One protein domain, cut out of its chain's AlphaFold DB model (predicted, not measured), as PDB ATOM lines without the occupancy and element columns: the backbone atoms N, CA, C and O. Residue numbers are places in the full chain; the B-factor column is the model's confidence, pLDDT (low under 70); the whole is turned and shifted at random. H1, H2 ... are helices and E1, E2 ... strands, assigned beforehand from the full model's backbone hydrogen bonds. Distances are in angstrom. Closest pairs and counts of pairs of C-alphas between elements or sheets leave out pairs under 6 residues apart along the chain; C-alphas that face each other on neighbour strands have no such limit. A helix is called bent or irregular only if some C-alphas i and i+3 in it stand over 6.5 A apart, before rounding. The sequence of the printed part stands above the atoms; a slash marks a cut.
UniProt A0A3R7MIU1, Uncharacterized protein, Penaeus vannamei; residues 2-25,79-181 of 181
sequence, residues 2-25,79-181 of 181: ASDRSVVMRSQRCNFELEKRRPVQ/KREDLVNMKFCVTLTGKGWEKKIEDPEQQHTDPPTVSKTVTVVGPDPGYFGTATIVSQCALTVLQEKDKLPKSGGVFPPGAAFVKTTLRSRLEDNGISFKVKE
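Overview. This is residues 2 to 25 and 79 to 181 of the 181 residues of an uncharacterized protein of Penaeus vannamei (UniProt A0A3R7MIU1). A long, narrow three-stranded ribbon forms one side of the domain: the hairpin E1 and E2, with the shorter E3 along the edge of E2. To one side of this ribbon, H3 and H5 pack together near one of its ends, while H1 and the small H4 make a second pair that keeps apart from the ribbon; H2 lies beyond one end of the ribbon, and the loop of residues 97 to 113 lies beyond the other. The printed part has 127 residues, with five named helices and three named strands in the order H1 H2 E1 E2 H3 H4 H5 E3; the sheet's order is E1, E2, E3, antiparallel throughout, and the class is mixed, helices and strands. The whole is only just loose, close to compact, with a radius of gyration of the C-alphas of 16.9 A, and its C-alphas span 54 by 36 by 27 A.

Arrangement. Begin at the inner strand, E2, residues 114 to 122. Beside it look for E1, residues 88 to 96, an edge strand and its antiparallel hairpin partner, with 166 degrees between their directions; N 92 and O 118 are 2.8 A apart, within hydrogen-bond range, as are N 116 and O 94 at 2.9 A. On the other side of E2 you find E3, residues 176 to 180, an edge strand antiparallel to it at 157 degrees, where N 119 and O 178 are within hydrogen-bond range at 2.8 A. Next look at H5, residues 166 to 172, which only grazes the sheet with its residues 167 to 171; its closest C-alphas to E3 are those of Glu 171 and Phe 177, 7.2 A apart. H3, residues 128 to 143, also only grazes the sheet, with its residues 128 to 133, and its closest C-alphas to E2 are those of Gly 129 and Gly 122, 6.1 A apart. H3 and H5 touch at a steep tilt of 53 degrees, opposite ways, closest at the C-alphas of Thr 140 and Leu 166, 6.1 A. Farther out, H1, residues 2 to 19, touches H4, residues 157 to 160, with its residues 7 to 15 alone; the closest C-alphas are those of Ser 11 and Ala 159, 4.9 A. H1 and H4 are not on the sheet, and H1 is apart from H3 and H5. H2, residues 80 to 85, is not on the sheet and is close to H3 but not clearly touching it, with the C-alphas of Leu 83 and Phe 128 at 7.8 A. In H2, H3 and H5 every O i to N i+4 pair is within hydrogen-bond range, in H1 13 of 14 are, and H4 is too short for such a pair.

Along the chain. Find C-alpha 88 at (177.313, 140.458, 118.759); from there E1 runs 26.4 A to C-alpha 96. E2 comes back over 26.8 A, from C-alpha 114 at (166.666, 140.803, 94.332), and E3 covers 12.8 A, ending at C-alpha 180 at (176.789, 139.773, 100.902). H1 starts at C-alpha 2, at (160.020, 144.203, 121.761), and measures 26.4 A; it is only just irregular, with C-alphas 2 and 5 at 6.7 A. H3 measures 22.1 A, H5 9.9 A, H2 8.8 A and H4 4.9 A.

Size, cuts and confidence. The two C-alphas farthest apart are those of Lys 79 and Thr 109, 54.0 A. Residues 26 to 78 are not printed, and C-alphas 25 and 79 are 39.4 A apart across the cut. The links E1 to E2, 17 residues, and H3 to H4, 13 residues, are long. The mean pLDDT of the printed part is 92.8; look for values under 70 at residues 2 and 181, the latter the chain's last residue.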
ATOM      1  N   ALA A   2     161.344 143.555 121.775       61.59
ATOM      2  CA  ALA A   2     160.020 144.203 121.761       61.59
ATOM      3  C   ALA A   2     160.058 145.674 121.287       61.59
ATOM      4  O   ALA A   2     159.121 146.153 120.650       61.59
ATOM      5  N   SER A   3     161.167 146.374 121.537       83.12
ATOM      6  CA  SER A   3     161.413 147.739 121.067       83.12
ATOM      7  C   SER A   3     161.697 147.825 119.568       83.12
ATOM      8  O   SER A   3     161.278 148.793 118.937       83.12
ATOM      9  N   ASP A   4     162.372 146.837 118.981       89.31
ATOM     10  CA  ASP A   4     163.039 146.975 117.680       89.31
ATOM     11  C   ASP A   4     162.027 147.252 116.573       89.31
ATOM     12  O   ASP A   4     162.153 148.229 115.837       89.31
ATOM     13  N   ARG A   5     160.942 146.466 116.531       90.88
ATOM     14  CA  ARG A   5     159.844 146.689 115.586       90.88
ATOM     15  C   ARG A   5     159.260 148.090 115.737       90.88
ATOM     16  O   ARG A   5     159.056 148.771 114.740       90.88
ATOM     17  N   SER A   6     159.004 148.541 116.964       93.00
ATOM     18  CA  SER A   6     158.422 149.869 117.195       93.00
ATOM     19  C   SER A   6     159.354 150.998 116.735       93.00
ATOM     20  O   SER A   6     158.898 151.945 116.095       93.00
ATOM     21  N   VAL A   7     160.659 150.871 116.990       94.44
ATOM     22  CA  VAL A   7     161.680 151.850 116.599       94.44
ATOM     23  C   VAL A   7     161.831 151.899 115.082       94.44
ATOM     24  O   VAL A   7     161.859 152.988 114.503       94.44
ATOM     25  N   VAL A   8     161.869 150.736 114.426       94.94
ATOM     26  CA  VAL A   8     161.932 150.644 112.965       94.94
ATOM     27  C   VAL A   8     160.677 151.251 112.347       94.94
ATOM     28  O   VAL A   8     160.797 152.176 111.554       94.94
ATOM     29  N   MET A   9     159.476 150.832 112.756       95.12
ATOM     30  CA  MET A   9     158.225 151.364 112.196       95.12
ATOM     31  C   MET A   9     158.101 152.885 112.368       95.12
ATOM     32  O   MET A   9     157.698 153.571 111.431       95.12
ATOM     33  N   ARG A  10     158.504 153.438 113.521       95.38
ATOM     34  CA  ARG A  10     158.540 154.896 113.737       95.38
ATOM     35  C   ARG A  10     159.558 155.589 112.832       95.38
ATOM     36  O   ARG A  10     159.239 156.620 112.256       95.38
ATOM     37  N   SER A  11     160.750 155.010 112.663       95.94
ATOM     38  CA  SER A  11     161.770 155.551 111.750       95.94
ATOM     39  C   SER A  11     161.262 155.596 110.313       95.94
ATOM     40  O   SER A  11     161.422 156.600 109.625       95.94
ATOM     41  N   GLN A  12     160.606 154.524 109.872       95.31
ATOM     42  CA  GLN A  12     160.021 154.432 108.539       95.31
ATOM     43  C   GLN A  12     158.915 155.461 108.325       95.31
ATOM     44  O   GLN A  12     158.895 156.112 107.285       95.31
ATOM     45  N   ARG A  13     158.047 155.659 109.323       94.88
ATOM     46  CA  ARG A  13     157.010 156.692 109.278       94.88
ATOM     47  C   ARG A  13     157.610 158.091 109.122       94.88
ATOM     48  O   ARG A  13     157.220 158.800 108.205       94.88
ATOM     49  N   CYS A  14     158.593 158.455 109.950       93.94
ATOM     50  CA  CYS A  14     159.277 159.746 109.824       93.94
ATOM     51  C   CYS A  14     159.928 159.910 108.442       93.94
ATOM     52  O   CYS A  14     159.806 160.960 107.825       93.94
ATOM     53  N   ASN A  15     160.580 158.868 107.922       92.94
ATOM     54  CA  ASN A  15     161.215 158.911 106.603       92.94
ATOM     55  C   ASN A  15     160.196 159.025 105.456       92.94
ATOM     56  O   ASN A  15     160.490 159.650 104.437       92.94
ATOM     57  N   PHE A  16     159.006 158.445 105.598       93.00
ATOM     58  CA  PHE A  16     157.921 158.621 104.636       93.00
ATOM     59  C   PHE A  16     157.361 160.048 104.680       93.00
ATOM     60  O   PHE A  16     157.220 160.685 103.641       93.00
ATOM     61  N   GLU A  17     157.091 160.578 105.875       91.44
ATOM     62  CA  GLU A  17     156.534 161.925 106.057       91.44
ATOM     63  C   GLU A  17     157.510 163.024 105.596       91.44
ATOM     64  O   GLU A  17     157.094 163.948 104.899       91.44
ATOM     65  N   LEU A  18     158.800 162.901 105.933       87.25
ATOM     66  CA  LEU A  18     159.819 163.926 105.669       87.25
ATOM     67  C   LEU A  18     160.484 163.797 104.294       87.25
ATOM     68  O   LEU A  18     160.798 164.800 103.666       87.25
ATOM     69  N   GLU A  19     160.726 162.570 103.829       86.69
ATOM     70  CA  GLU A  19     161.575 162.304 102.655       86.69
ATOM     71  C   GLU A  19     160.853 161.494 101.571       86.69
ATOM     72  O   GLU A  19     161.488 161.067 100.606       86.69
ATOM     73  N   LYS A  20     159.551 161.215 101.747       89.94
ATOM     74  CA  LYS A  20     158.747 160.392 100.827       89.94
ATOM     75  C   LYS A  20     159.404 159.043 100.512       89.94
ATOM     76  O   LYS A  20     159.291 158.509  99.415       89.94
ATOM     77  N   ARG A  21     160.109 158.455 101.486       89.75
ATOM     78  CA  ARG A  21     160.704 157.119 101.334       89.75
ATOM     79  C   ARG A  21     159.667 156.037 101.603       89.75
ATOM     80  O   ARG A  21     159.056 156.026 102.669       89.75
ATOM     81  N   ARG A  22     159.526 155.094 100.667       90.00
ATOM     82  CA  ARG A  22     158.634 153.937 100.814       90.00
ATOM     83  C   ARG A  22     158.999 153.112 102.064       90.00
ATOM     84  O   ARG A  22     160.167 152.743 102.212       90.00
ATOM     85  N   PRO A  23     158.026 152.782 102.933       92.06
ATOM     86  CA  PRO A  23     158.247 151.857 104.034       92.06
ATOM     87  C   PRO A  23     158.405 150.414 103.530       92.06
ATOM     88  O   PRO A  23     157.762 149.977 102.579       92.06
ATOM     89  N   VAL A  24     159.251 149.659 104.212       91.00
ATOM     90  CA  VAL A  24     159.511 148.237 104.044       91.00
ATOM     91  C   VAL A  24     158.800 147.408 105.113       91.00
ATOM     92  O   VAL A  24     158.601 147.822 106.263       91.00
ATOM     93  N   GLN A  25     158.458 146.181 104.734       91.44
ATOM     94  CA  GLN A  25     158.009 145.170 105.680       91.44
ATOM     95  C   GLN A  25     159.188 144.753 106.565       91.44
ATOM     96  O   GLN A  25     160.279 144.470 106.072       91.44
ATOM     97  N   LYS A  79     183.611 138.773 133.684       90.81
ATOM     98  CA  LYS A  79     185.055 139.026 133.639       90.81
ATOM     99  C   LYS A  79     185.398 139.796 132.369       90.81
ATOM    100  O   LYS A  79     184.799 139.592 131.315       90.81
ATOM    101  N   ARG A  80     186.415 140.656 132.450       91.69
ATOM    102  CA  ARG A  80     186.860 141.461 131.301       91.69
ATOM    103  C   ARG A  80     187.281 140.594 130.112       91.69
ATOM    104  O   ARG A  80     186.985 140.946 128.979       91.69
ATOM    105  N   GLU A  81     187.946 139.475 130.372       92.69
ATOM    106  CA  GLU A  81     188.379 138.516 129.349       92.69
ATOM    107  C   GLU A  81     187.190 137.935 128.568       92.69
ATOM    108  O   GLU A  81     187.223 137.894 127.339       92.69
ATOM    109  N   ASP A  82     186.109 137.574 129.266       90.12
ATOM    110  CA  ASP A  82     184.884 137.059 128.644       90.12
ATOM    111  C   ASP A  82     184.243 138.120 127.738       90.12
ATOM    112  O   ASP A  82     183.831 137.825 126.616       90.12
ATOM    113  N   LEU A  83     184.218 139.381 128.189       92.62
ATOM    114  CA  LEU A  83     183.702 140.505 127.401       92.62
ATOM    115  C   LEU A  83     184.526 140.770 126.135       92.62
ATOM    116  O   LEU A  83     183.958 141.089 125.098       92.62
ATOM    117  N   VAL A  84     185.853 140.639 126.202       93.00
ATOM    118  CA  VAL A  84     186.739 140.844 125.040       93.00
ATOM    119  C   VAL A  84     186.522 139.765 123.974       93.00
ATOM    120  O   VAL A  84     186.609 140.051 122.779       93.00
ATOM    121  N   ASN A  85     186.211 138.538 124.393       92.81
ATOM    122  CA  ASN A  85     185.978 137.414 123.486       92.81
ATOM    123  C   ASN A  85     184.536 137.353 122.954       92.81
ATOM    124  O   ASN A  85     184.288 136.751 121.905       92.81
ATOM    125  N   MET A  86     183.581 137.982 123.644       93.75
ATOM    126  CA  MET A  86     182.183 138.039 123.230       93.75
ATOM    127  C   MET A  86     181.972 139.037 122.083       93.75
ATOM    128  O   MET A  86     182.495 140.149 122.080       93.75
ATOM    129  N   LYS A  87     181.153 138.647 121.102       94.56
ATOM    130  CA  LYS A  87     180.767 139.488 119.960       94.56
ATOM    131  C   LYS A  87     179.274 139.399 119.724       94.56
ATOM    132  O   LYS A  87     178.697 138.319 119.850       94.56
ATOM    133  N   PHE A  88     178.654 140.505 119.330       93.94
ATOM    134  CA  PHE A  88     177.313 140.458 118.759       93.94
ATOM    135  C   PHE A  88     177.374 140.282 117.240       93.94
ATOM    136  O   PHE A  88     178.314 140.724 116.576       93.94
ATOM    137  N   CYS A  89     176.336 139.665 116.686       93.88
ATOM    138  CA  CYS A  89     176.126 139.553 115.251       93.88
ATOM    139  C   CYS A  89     174.645 139.781 114.945       93.88
ATOM    140  O   CYS A  89     173.781 139.147 115.550       93.88
ATOM    141  N   VAL A  90     174.355 140.684 114.012       94.19
ATOM    142  CA  VAL A  90     173.009 140.930 113.488       94.19
ATOM    143  C   VAL A  90     173.032 140.714 111.984       94.19
ATOM    144  O   VAL A  90     173.791 141.366 111.270       94.19
ATOM    145  N   THR A  91     172.170 139.829 111.496       95.00
ATOM    146  CA  THR A  91     171.986 139.594 110.063       95.00
ATOM    147  C   THR A  91     170.708 140.281 109.601       95.00
ATOM    148  O   THR A  91     169.622 139.997 110.102       95.00
ATOM    149  N   LEU A  92     170.841 141.190 108.642       94.50
ATOM    150  CA  LEU A  92     169.752 141.916 108.005       94.50
ATOM    151  C   LEU A  92     169.587 141.371 106.588       94.50
ATOM    152  O   LEU A  92     170.463 141.571 105.751       94.50
ATOM    153  N   THR A  93     168.471 140.708 106.305       95.00
ATOM    154  CA  THR A  93     168.159 140.215 104.959       95.00
ATOM    155  C   THR A  93     166.961 140.975 104.412       95.00
ATOM    156  O   THR A  93     165.915 141.036 105.054       95.00
ATOM    157  N   GLY A  94     167.120 141.559 103.226       94.56
ATOM    158  CA  GLY A  94     166.068 142.279 102.521       94.56
ATOM    159  C   GLY A  94     165.819 141.675 101.147       94.56
ATOM    160  O   GLY A  94     166.768 141.323 100.452       94.56
ATOM    161  N   LYS A  95     164.546 141.587 100.757       94.19
ATOM    162  CA  LYS A  95     164.119 141.239  99.397       94.19
ATOM    163  C   LYS A  95     163.426 142.441  98.767       94.19
ATOM    164  O   LYS A  95     162.660 143.125  99.443       94.19
ATOM    165  N   GLY A  96     163.695 142.697  97.495       93.06
ATOM    166  CA  GLY A  96     163.123 143.818  96.758       93.06
ATOM    167  C   GLY A  96     163.241 143.643  95.250       93.06
ATOM    168  O   GLY A  96     163.467 142.541  94.757       93.06
ATOM    169  N   TRP A  97     163.086 144.742  94.523       92.81
ATOM    170  CA  TRP A  97     163.140 144.784  93.065       92.81
ATOM    171  C   TRP A  97     164.364 145.573  92.612       92.81
ATOM    172  O   TRP A  97     164.812 146.488  93.304       92.81
ATOM    173  N   GLU A  98     164.895 145.226  91.444       88.56
ATOM    174  CA  GLU A  98     166.020 145.944  90.836       88.56
ATOM    175  C   GLU A  98     165.618 147.355  90.388       88.56
ATOM    176  O   GLU A  98     166.344 148.326  90.603       88.56
ATOM    177  N   LYS A  99     164.415 147.483  89.816       88.31
ATOM    178  CA  LYS A  99     163.848 148.770  89.408       88.31
ATOM    179  C   LYS A  99     163.122 149.414  90.579       88.31
ATOM    180  O   LYS A  99     162.260 148.798  91.200       88.31
ATOM    181  N   LYS A 100     163.434 150.680  90.839       85.62
ATOM    182  CA  LYS A 100     162.727 151.503  91.820       85.62
ATOM    183  C   LYS A 100     161.501 152.141  91.166       85.62
ATOM    184  O   LYS A 100     161.628 152.756  90.114       85.62
ATOM    185  N   ILE A 101     160.341 152.034  91.809       87.94
ATOM    186  CA  ILE A 101     159.174 152.866  91.488       87.94
ATOM    187  C   ILE A 101     159.328 154.199  92.231       87.94
ATOM    188  O   ILE A 101     159.638 154.210  93.425       87.94
ATOM    189  N   GLU A 102     159.168 155.314  91.516       83.50
ATOM    190  CA  GLU A 102     159.325 156.657  92.090       83.50
ATOM    191  C   GLU A 102     158.200 157.006  93.057       83.50
ATOM    192  O   GLU A 102     158.478 157.530  94.136       83.50
ATOM    193  N   ASP A 103     156.960 156.658  92.703       86.44
ATOM    194  CA  ASP A 103     155.808 156.826  93.579       86.44
ATOM    195  C   ASP A 103     155.919 155.876  94.790       86.44
ATOM    196  O   ASP A 103     155.889 154.647  94.641       86.44
ATOM    197  N   PRO A 104     156.050 156.400  96.020       81.25
ATOM    198  CA  PRO A 104     156.145 155.581  97.219       81.25
ATOM    199  C   PRO A 104     154.891 154.741  97.483       81.25
ATOM    200  O   PRO A 104     155.018 153.704  98.140       81.25
ATOM    201  N   GLU A 105     153.727 155.170  96.990       83.38
ATOM    202  CA  GLU A 105     152.421 154.553  97.239       83.38
ATOM    203  C   GLU A 105     152.091 153.441  96.231       83.38
ATOM    204  O   GLU A 105     151.406 152.473  96.574       83.38
ATOM    205  N   GLN A 106     152.651 153.502  95.019       86.88
ATOM    206  CA  GLN A 106     152.420 152.508  93.970       86.88
ATOM    207  C   GLN A 106     153.138 151.175  94.241       86.88
ATOM    208  O   GLN A 106     154.363 151.095  94.260       86.88
ATOM    209  N   GLN A 107     152.404 150.072  94.374       85.25
ATOM    210  CA  GLN A 107     153.010 148.753  94.601       85.25
ATOM    211  C   GLN A 107     153.608 148.147  93.325       85.25
ATOM    212  O   GLN A 107     153.127 148.383  92.218       85.25
ATOM    213  N   HIS A 108     154.645 147.322  93.495       86.56
ATOM    214  CA  HIS A 108     155.074 146.416  92.430       86.56
ATOM    215  C   HIS A 108     154.020 145.320  92.246       86.56
ATOM    216  O   HIS A 108     153.495 144.797  93.228       86.56
ATOM    217  N   THR A 109     153.731 144.969  90.996       88.94
ATOM    218  CA  THR A 109     152.813 143.875  90.646       88.94
ATOM    219  C   THR A 109     153.493 142.511  90.705       88.94
ATOM    220  O   THR A 109     152.859 141.516  91.043       88.94
ATOM    221  N   ASP A 110     154.790 142.475  90.406       91.69
ATOM    222  CA  ASP A 110     155.589 141.255  90.336       91.69
ATOM    223  C   ASP A 110     156.244 140.932  91.689       91.69
ATOM    224  O   ASP A 110     156.491 141.840  92.490       91.69
ATOM    225  N   PRO A 111     156.592 139.664  91.969       90.44
ATOM    226  CA  PRO A 111     157.330 139.307  93.178       90.44
ATOM    227  C   PRO A 111     158.749 139.922  93.207       90.44
ATOM    228  O   PRO A 111     159.329 140.181  92.150       90.44
ATOM    229  N   PRO A 112     159.343 140.138  94.400       92.12
ATOM    230  CA  PRO A 112     160.717 140.630  94.539       92.12
ATOM    231  C   PRO A 112     161.745 139.758  93.800       92.12
ATOM    232  O   PRO A 112     161.755 138.540  93.975       92.12
ATOM    233  N   THR A 113     162.641 140.380  93.030       93.19
ATOM    234  CA  THR A 113     163.653 139.699  92.198       93.19
ATOM    235  C   THR A 113     165.062 139.710  92.789       93.19
ATOM    236  O   THR A 113     165.900 138.908  92.391       93.19
ATOM    237  N   VAL A 114     165.336 140.598  93.748       92.44
ATOM    238  CA  VAL A 114     166.666 140.803  94.332       92.44
ATOM    239  C   VAL A 114     166.623 140.520  95.827       92.44
ATOM    240  O   VAL A 114     165.685 140.910  96.522       92.44
ATOM    241  N   SER A 115     167.668 139.879  96.343       93.94
ATOM    242  CA  SER A 115     167.904 139.705  97.773       93.94
ATOM    243  C   SER A 115     169.265 140.291  98.128       93.94
ATOM    244  O   SER A 115     170.205 140.152  97.360       93.94
ATOM    245  N   LYS A 116     169.377 140.949  99.281       94.06
ATOM    246  CA  LYS A 116     170.657 141.413  99.832       94.06
ATOM    247  C   LYS A 116     170.737 141.053 101.302       94.06
ATOM    248  O   LYS A 116     169.750 141.192 102.027       94.06
ATOM    249  N   THR A 117     171.913 140.623 101.747       95.94
ATOM    250  CA  THR A 117     172.159 140.328 103.160       95.94
ATOM    251  C   THR A 117     173.293 141.188 103.690       95.94
ATOM    252  O   THR A 117     174.370 141.247 103.112       95.94
ATOM    253  N   VAL A 118     173.074 141.844 104.822       96.06
ATOM    254  CA  VAL A 118     174.095 142.606 105.536       96.06
ATOM    255  C   VAL A 118     174.320 141.957 106.890       96.06
ATOM    256  O   VAL A 118     173.374 141.696 107.624       96.06
ATOM    257  N   THR A 119     175.573 141.689 107.231       96.62
ATOM    258  CA  THR A 119     175.958 141.240 108.571       96.62
ATOM    259  C   THR A 119     176.615 142.394 109.314       96.62
ATOM    260  O   THR A 119     177.581 142.972 108.817       96.62
ATOM    261  N   VAL A 120     176.105 142.713 110.500       96.75
ATOM    262  CA  VAL A 120     176.673 143.704 111.414       96.75
ATOM    263  C   VAL A 120     177.318 142.966 112.576       96.75
ATOM    264  O   VAL A 120     176.633 142.239 113.295       96.75
ATOM    265  N   VAL A 121     178.627 143.128 112.753       96.94
ATOM    266  CA  VAL A 121     179.398 142.455 113.811       96.94
ATOM    267  C   VAL A 121     180.168 143.492 114.602       96.94
ATOM    268  O   VAL A 121     180.881 144.300 114.008       96.94
ATOM    269  N   GLY A 122     180.069 143.428 115.924       96.81
ATOM    270  CA  GLY A 122     180.815 144.296 116.826       96.81
ATOM    271  C   GLY A 122     181.263 143.572 118.096       96.81
ATOM    272  O   GLY A 122     181.186 142.340 118.161       96.81
ATOM    273  N   PRO A 123     181.747 144.331 119.093       96.50
ATOM    274  CA  PRO A 123     182.133 143.811 120.403       96.50
ATOM    275  C   PRO A 123     180.945 143.209 121.159       96.50
ATOM    276  O   PRO A 123     179.875 142.969 120.604       96.50
ATOM    277  N   ASP A 124     181.111 142.968 122.449       95.19
ATOM    278  CA  ASP A 124     180.032 142.464 123.280       95.19
ATOM    279  C   ASP A 124     178.781 143.385 123.236       95.19
ATOM    280  O   ASP A 124     178.908 144.614 123.223       95.19
ATOM    281  N   PRO A 125     177.556 142.830 123.202       92.69
ATOM    282  CA  PRO A 125     176.343 143.632 123.043       92.69
ATOM    283  C   PRO A 125     175.963 144.459 124.281       92.69
ATOM    284  O   PRO A 125     175.196 145.408 124.151       92.69
ATOM    285  N   GLY A 126     176.437 144.104 125.478       91.56
ATOM    286  CA  GLY A 126     175.963 144.678 126.742       91.56
ATOM    287  C   GLY A 126     176.826 145.813 127.289       91.56
ATOM    288  O   GLY A 126     176.305 146.691 127.973       91.56
ATOM    289  N   TYR A 127     178.121 145.810 126.978       93.50
ATOM    290  CA  TYR A 127     179.115 146.714 127.545       93.50
ATOM    291  C   TYR A 127     179.826 147.491 126.438       93.50
ATOM    292  O   TYR A 127     179.337 148.546 126.038       93.50
ATOM    293  N   PHE A 128     180.944 146.992 125.910       95.31
ATOM    294  CA  PHE A 128     181.778 147.686 124.931       95.31
ATOM    295  C   PHE A 128     180.993 148.075 123.680       95.31
ATOM    296  O   PHE A 128     181.063 149.226 123.259       95.31
ATOM    297  N   GLY A 129     180.199 147.164 123.111       96.06
ATOM    298  CA  GLY A 129     179.409 147.450 121.914       96.06
ATOM    299  C   GLY A 129     178.392 148.564 122.151       96.06
ATOM    300  O   GLY A 129     178.368 149.546 121.410       96.06
ATOM    301  N   THR A 130     177.595 148.464 123.219       95.81
ATOM    302  CA  THR A 130     176.600 149.497 123.556       95.81
ATOM    303  C   THR A 130     177.260 150.832 123.910       95.81
ATOM    304  O   THR A 130     176.828 151.871 123.409       95.81
ATOM    305  N   ALA A 131     178.330 150.828 124.709       96.88
ATOM    306  CA  ALA A 131     179.066 152.037 125.072       96.88
ATOM    307  C   ALA A 131     179.643 152.745 123.838       96.88
ATOM    308  O   ALA A 131     179.501 153.964 123.708       96.88
ATOM    309  N   THR A 132     180.218 151.989 122.897       97.69
ATOM    310  CA  THR A 132     180.688 152.520 121.615       97.69
ATOM    311  C   THR A 132     179.537 153.137 120.827       97.69
ATOM    312  O   THR A 132     179.637 154.297 120.434       97.69
ATOM    313  N   ILE A 133     178.424 152.417 120.637       97.62
ATOM    314  CA  ILE A 133     177.280 152.917 119.857       97.62
ATOM    315  C   ILE A 133     176.747 154.226 120.446       97.62
ATOM    316  O   ILE A 133     176.592 155.208 119.722       97.62
ATOM    317  N   VAL A 134     176.505 154.270 121.759       97.81
ATOM    318  CA  VAL A 134     175.967 155.462 122.432       97.81
ATOM    319  C   VAL A 134     176.934 156.641 122.331       97.81
ATOM    320  O   VAL A 134     176.507 157.754 122.021       97.81
ATOM    321  N   SER A 135     178.234 156.407 122.528       98.25
ATOM    322  CA  SER A 135     179.252 157.460 122.438       98.25
ATOM    323  C   SER A 135     179.352 158.029 121.022       98.25
ATOM    324  O   SER A 135     179.393 159.248 120.848       98.25
ATOM    325  N   GLN A 136     179.321 157.171 119.997       98.44
ATOM    326  CA  GLN A 136     179.355 157.632 118.609       98.44
ATOM    327  C   GLN A 136     178.071 158.369 118.216       98.44
ATOM    328  O   GLN A 136     178.164 159.390 117.538       98.44
ATOM    329  N   CYS A 137     176.900 157.936 118.696       98.12
ATOM    330  CA  CYS A 137     175.651 158.684 118.539       98.12
ATOM    331  C   CYS A 137     175.752 160.086 119.155       98.12
ATOM    332  O   CYS A 137     175.410 161.066 118.497       98.12
ATOM    333  N   ALA A 138     176.240 160.199 120.395       98.12
ATOM    334  CA  ALA A 138     176.364 161.481 121.091       98.12
ATOM    335  C   ALA A 138     177.306 162.447 120.357       98.12
ATOM    336  O   ALA A 138     176.971 163.614 120.147       98.12
ATOM    337  N   LEU A 139     178.458 161.948 119.908       98.19
ATOM    338  CA  LEU A 139     179.408 162.735 119.130       98.19
ATOM    339  C   LEU A 139     178.828 163.163 117.774       98.19
ATOM    340  O   LEU A 139     179.000 164.318 117.392       98.19
ATOM    341  N   THR A 140     178.096 162.289 117.077       98.12
ATOM    342  CA  THR A 140     177.392 162.654 115.838       98.12
ATOM    343  C   THR A 140     176.357 163.748 116.087       98.12
ATOM    344  O   THR A 140     176.297 164.705 115.320       98.12
ATOM    345  N   VAL A 141     175.583 163.669 117.176       96.69
ATOM    346  CA  VAL A 141     174.629 164.733 117.530       96.69
ATOM    347  C   VAL A 141     175.343 166.066 117.772       96.69
ATOM    348  O   VAL A 141     174.850 167.118 117.367       96.69
ATOM    349  N   LEU A 142     176.503 166.039 118.430       97.19
ATOM    350  CA  LEU A 142     177.257 167.247 118.754       97.19
ATOM    351  C   LEU A 142     177.908 167.884 117.518       97.19
ATOM    352  O   LEU A 142     177.902 169.111 117.402       97.19
ATOM    353  N   GLN A 143     178.472 167.061 116.633       97.81
ATOM    354  CA  GLN A 143     179.349 167.493 115.540       97.81
ATOM    355  C   GLN A 143     178.624 167.687 114.203       97.81
ATOM    356  O   GLN A 143     179.091 168.468 113.385       97.81
ATOM    357  N   GLU A 144     177.498 167.009 113.974       96.81
ATOM    358  CA  GLU A 144     176.791 167.001 112.683       96.81
ATOM    359  C   GLU A 144     175.364 167.554 112.806       96.81
ATOM    360  O   GLU A 144     174.425 167.040 112.194       96.81
ATOM    361  N   LYS A 145     175.175 168.595 113.632       94.06
ATOM    362  CA  LYS A 145     173.859 169.211 113.896       94.06
ATOM    363  C   LYS A 145     173.123 169.632 112.623       94.06
ATOM    364  O   LYS A 145     171.901 169.561 112.576       94.06
ATOM    365  N   ASP A 146     173.858 170.048 111.595       95.00
ATOM    366  CA  ASP A 146     173.348 170.448 110.281       95.00
ATOM    367  C   ASP A 146     172.711 169.291 109.489       95.00
ATOM    368  O   ASP A 146     171.868 169.532 108.621       95.00
ATOM    369  N   LYS A 147     173.069 168.042 109.815       95.25
ATOM    370  CA  LYS A 147     172.560 166.821 109.170       95.25
ATOM    371  C   LYS A 147     171.456 166.121 109.964       95.25
ATOM    372  O   LYS A 147     170.890 165.140 109.477       95.25
ATOM    373  N   LEU A 148     171.155 166.597 111.171       94.19
ATOM    374  CA  LEU A 148     170.045 166.104 111.986       94.19
ATOM    375  C   LEU A 148     168.708 166.720 111.529       94.19
ATOM    376  O   LEU A 148     168.696 167.742 110.833       94.19
ATOM    377  N   PRO A 149     167.560 166.139 111.926       92.12
ATOM    378  CA  PRO A 149     166.259 166.770 111.728       92.12
ATOM    379  C   PRO A 149     166.233 168.197 112.292       92.12
ATOM    380  O   PRO A 149     166.596 168.427 113.443       92.12
ATOM    381  N   LYS A 150     165.805 169.161 111.466       87.25
ATOM    382  CA  LYS A 150     165.810 170.591 111.824       87.25
ATOM    383  C   LYS A 150     164.695 170.974 112.793       87.25
ATOM    384  O   LYS A 150     164.823 171.956 113.518       87.25
ATOM    385  N   SER A 151     163.589 170.235 112.784       84.19
ATOM    386  CA  SER A 151     162.532 170.409 113.772       84.19
ATOM    387  C   SER A 151     162.986 169.828 115.109       84.19
ATOM    388  O   SER A 151     163.527 168.726 115.171       84.19
ATOM    389  N   GLY A 152     162.765 170.568 116.196       83.88
ATOM    390  CA  GLY A 152     162.929 170.023 117.541       83.88
ATOM    391  C   GLY A 152     161.925 168.896 117.800       83.88
ATOM    392  O   GLY A 152     160.837 168.881 117.224       83.88
ATOM    393  N   GLY A 153     162.281 167.949 118.668       90.06
ATOM    394  CA  GLY A 153     161.393 166.851 119.044       90.06
ATOM    395  C   GLY A 153     162.131 165.563 119.388       90.06
ATOM    396  O   GLY A 153     163.342 165.550 119.604       90.06
ATOM    397  N   VAL A 154     161.374 164.468 119.441       92.56
ATOM    398  CA  VAL A 154     161.891 163.126 119.727       92.56
ATOM    399  C   VAL A 154     161.908 162.321 118.436       92.56
ATOM    400  O   VAL A 154     160.856 162.024 117.870       92.56
ATOM    401  N   PHE A 155     163.102 161.931 117.992       94.00
ATOM    402  CA  PHE A 155     163.289 161.180 116.756       94.00
ATOM    403  C   PHE A 155     163.821 159.775 117.030       94.00
ATOM    404  O   PHE A 155     164.719 159.602 117.856       94.00
ATOM    405  N   PRO A 156     163.318 158.753 116.318       95.00
ATOM    406  CA  PRO A 156     163.945 157.446 116.333       95.00
ATOM    407  C   PRO A 156     165.279 157.490 115.555       95.00
ATOM    408  O   PRO A 156     165.411 158.246 114.585       95.00
ATOM    409  N   PRO A 157     166.269 156.662 115.929       94.69
ATOM    410  CA  PRO A 157     167.629 156.741 115.391       94.69
ATOM    411  C   PRO A 157     167.695 156.567 113.868       94.69
ATOM    412  O   PRO A 157     168.472 157.250 113.209       94.69
ATOM    413  N   GLY A 158     166.845 155.709 113.290       93.94
ATOM    414  CA  GLY A 158     166.806 155.476 111.843       93.94
ATOM    415  C   GLY A 158     166.281 156.656 111.017       93.94
ATOM    416  O   GLY A 158     166.449 156.651 109.801       93.94
ATOM    417  N   ALA A 159     165.656 157.650 111.653       94.25
ATOM    418  CA  ALA A 159     165.292 158.920 111.026       94.25
ATOM    419  C   ALA A 159     166.294 160.025 111.388       94.25
ATOM    420  O   ALA A 159     166.690 160.804 110.527       94.25
ATOM    421  N   ALA A 160     166.756 160.057 112.643       95.31
ATOM    422  CA  ALA A 160     167.688 161.073 113.126       95.31
ATOM    423  C   ALA A 160     169.065 161.004 112.447       95.31
ATOM    424  O   ALA A 160     169.627 162.030 112.080       95.31
ATOM    425  N   PHE A 161     169.606 159.796 112.264       96.44
ATOM    426  CA  PHE A 161     170.990 159.603 111.827       96.44
ATOM    427  C   PHE A 161     171.143 159.254 110.343       96.44
ATOM    428  O   PHE A 161     172.268 159.106 109.868       96.44
ATOM    429  N   VAL A 162     170.045 159.145 109.586       93.50
ATOM    430  CA  VAL A 162     170.054 158.618 108.204       93.50
ATOM    431  C   VAL A 162     170.895 159.442 107.223       93.50
ATOM    432  O   VAL A 162     171.347 158.904 106.214       93.50
ATOM    433  N   LYS A 163     171.115 160.730 107.515       94.69
ATOM    434  CA  LYS A 163     171.931 161.655 106.708       94.69
ATOM    435  C   LYS A 163     173.306 161.949 107.322       94.69
ATOM    436  O   LYS A 163     174.031 162.784 106.797       94.69
ATOM    437  N   THR A 164     173.662 161.298 108.429       97.56
ATOM    438  CA  THR A 164     174.897 161.564 109.192       97.56
ATOM    439  C   THR A 164     176.006 160.565 108.869       97.56
ATOM    440  O   THR A 164     175.761 159.536 108.238       97.56
ATOM    441  N   THR A 165     177.220 160.818 109.366       97.81
ATOM    442  CA  THR A 165     178.345 159.873 109.250       97.81
ATOM    443  C   THR A 165     178.377 158.802 110.345       97.81
ATOM    444  O   THR A 165     179.355 158.062 110.439       97.81
ATOM    445  N   LEU A 166     177.311 158.654 111.152       98.31
ATOM    446  CA  LEU A 166     177.275 157.700 112.268       98.31
ATOM    447  C   LEU A 166     177.712 156.290 111.851       98.31
ATOM    448  O   LEU A 166     178.492 155.672 112.563       98.31
ATOM    449  N   ARG A 167     177.265 155.787 110.693       96.62
ATOM    450  CA  ARG A 167     177.674 154.459 110.210       96.62
ATOM    451  C   ARG A 167     179.197 154.332 110.092       96.62
ATOM    452  O   ARG A 167     179.751 153.388 110.639       96.62
ATOM    453  N   SER A 168     179.854 155.275 109.419       97.44
ATOM    454  CA  SER A 168     181.312 155.269 109.251       97.44
ATOM    455  C   SER A 168     182.024 155.401 110.595       97.44
ATOM    456  O   SER A 168     182.949 154.655 110.879       97.44
ATOM    457  N   ARG A 169     181.511 156.249 111.496       97.69
ATOM    458  CA  ARG A 169     182.045 156.376 112.863       97.69
ATOM    459  C   ARG A 169     181.954 155.060 113.639       97.69
ATOM    460  O   ARG A 169     182.850 154.745 114.412       97.69
ATOM    461  N   LEU A 170     180.885 154.283 113.455       98.00
ATOM    462  CA  LEU A 170     180.763 152.952 114.055       98.00
ATOM    463  C   LEU A 170     181.748 151.953 113.423       98.00
ATOM    464  O   LEU A 170     182.350 151.172 114.158       98.00
ATOM    465  N   GLU A 171     181.954 152.011 112.102       97.69
ATOM    466  CA  GLU A 171     182.962 151.209 111.383       97.69
ATOM    467  C   GLU A 171     184.376 151.469 111.919       97.69
ATOM    468  O   GLU A 171     185.055 150.524 112.331       97.69
ATOM    469  N   ASP A 172     184.759 152.739 112.056       98.00
ATOM    470  CA  ASP A 172     186.059 153.164 112.592       98.00
ATOM    471  C   ASP A 172     186.266 152.769 114.067       98.00
ATOM    472  O   ASP A 172     187.392 152.734 114.560       98.00
ATOM    473  N   ASN A 173     185.183 152.451 114.784       97.56
ATOM    474  CA  ASN A 173     185.199 152.087 116.203       97.56
ATOM    475  C   ASN A 173     184.821 150.614 116.446       97.56
ATOM    476  O   ASN A 173     184.326 150.250 117.514       97.56
ATOM    477  N   GLY A 174     185.082 149.747 115.464       95.75
ATOM    478  CA  GLY A 174     185.045 148.295 115.649       95.75
ATOM    479  C   GLY A 174     183.689 147.635 115.406       95.75
ATOM    480  O   GLY A 174     183.506 146.481 115.800       95.75
ATOM    481  N   ILE A 175     182.744 148.318 114.749       97.81
ATOM    482  CA  ILE A 175     181.469 147.735 114.308       97.81
ATOM    483  C   ILE A 175     181.466 147.601 112.789       97.81
ATOM    484  O   ILE A 175     181.250 148.555 112.054       97.81
ATOM    485  N   SER A 176     181.671 146.384 112.305       96.94
ATOM    486  CA  SER A 176     181.750 146.101 110.873       96.94
ATOM    487  C   SER A 176     180.375 145.876 110.242       96.94
ATOM    488  O   SER A 176     179.544 145.164 110.806       96.94
ATOM    489  N   PHE A 177     180.173 146.408 109.033       96.56
ATOM    490  CA  PHE A 177     178.996 146.165 108.197       96.56
ATOM    491  C   PHE A 177     179.446 145.465 106.912       96.56
ATOM    492  O   PHE A 177     180.081 146.069 106.051       96.56
ATOM    493  N   LYS A 178     179.141 144.173 106.777       95.25
ATOM    494  CA  LYS A 178     179.541 143.358 105.623       95.25
ATOM    495  C   LYS A 178     178.338 143.061 104.748       95.25
ATOM    496  O   LYS A 178     177.401 142.407 105.201       95.25
ATOM    497  N   VAL A 179     178.375 143.520 103.503       91.00
ATOM    498  CA  VAL A 179     177.355 143.204 102.497       91.00
ATOM    499  C   VAL A 179     177.723 141.880 101.828       91.00
ATOM    500  O   VAL A 179     178.868 141.687 101.426       91.00
ATOM    501  N   LYS A 180     176.760 140.967 101.743       82.81
ATOM    502  CA  LYS A 180     176.789 139.773 100.902       82.81
ATOM    503  C   LYS A 180     175.715 139.950  99.830       82.81
ATOM    504  O   LYS A 180     174.555 140.217 100.173       82.81
ATOM    505  N   GLU A 181     176.143 139.874  98.575       59.62
ATOM    506  CA  GLU A 181     175.256 139.788  97.409       59.62
ATOM    507  C   GLU A 181     174.631 138.396  97.319       59.62
ATOM    508  O   GLU A 181     175.334 137.408  97.643       59.62
TER     509      GLU A 181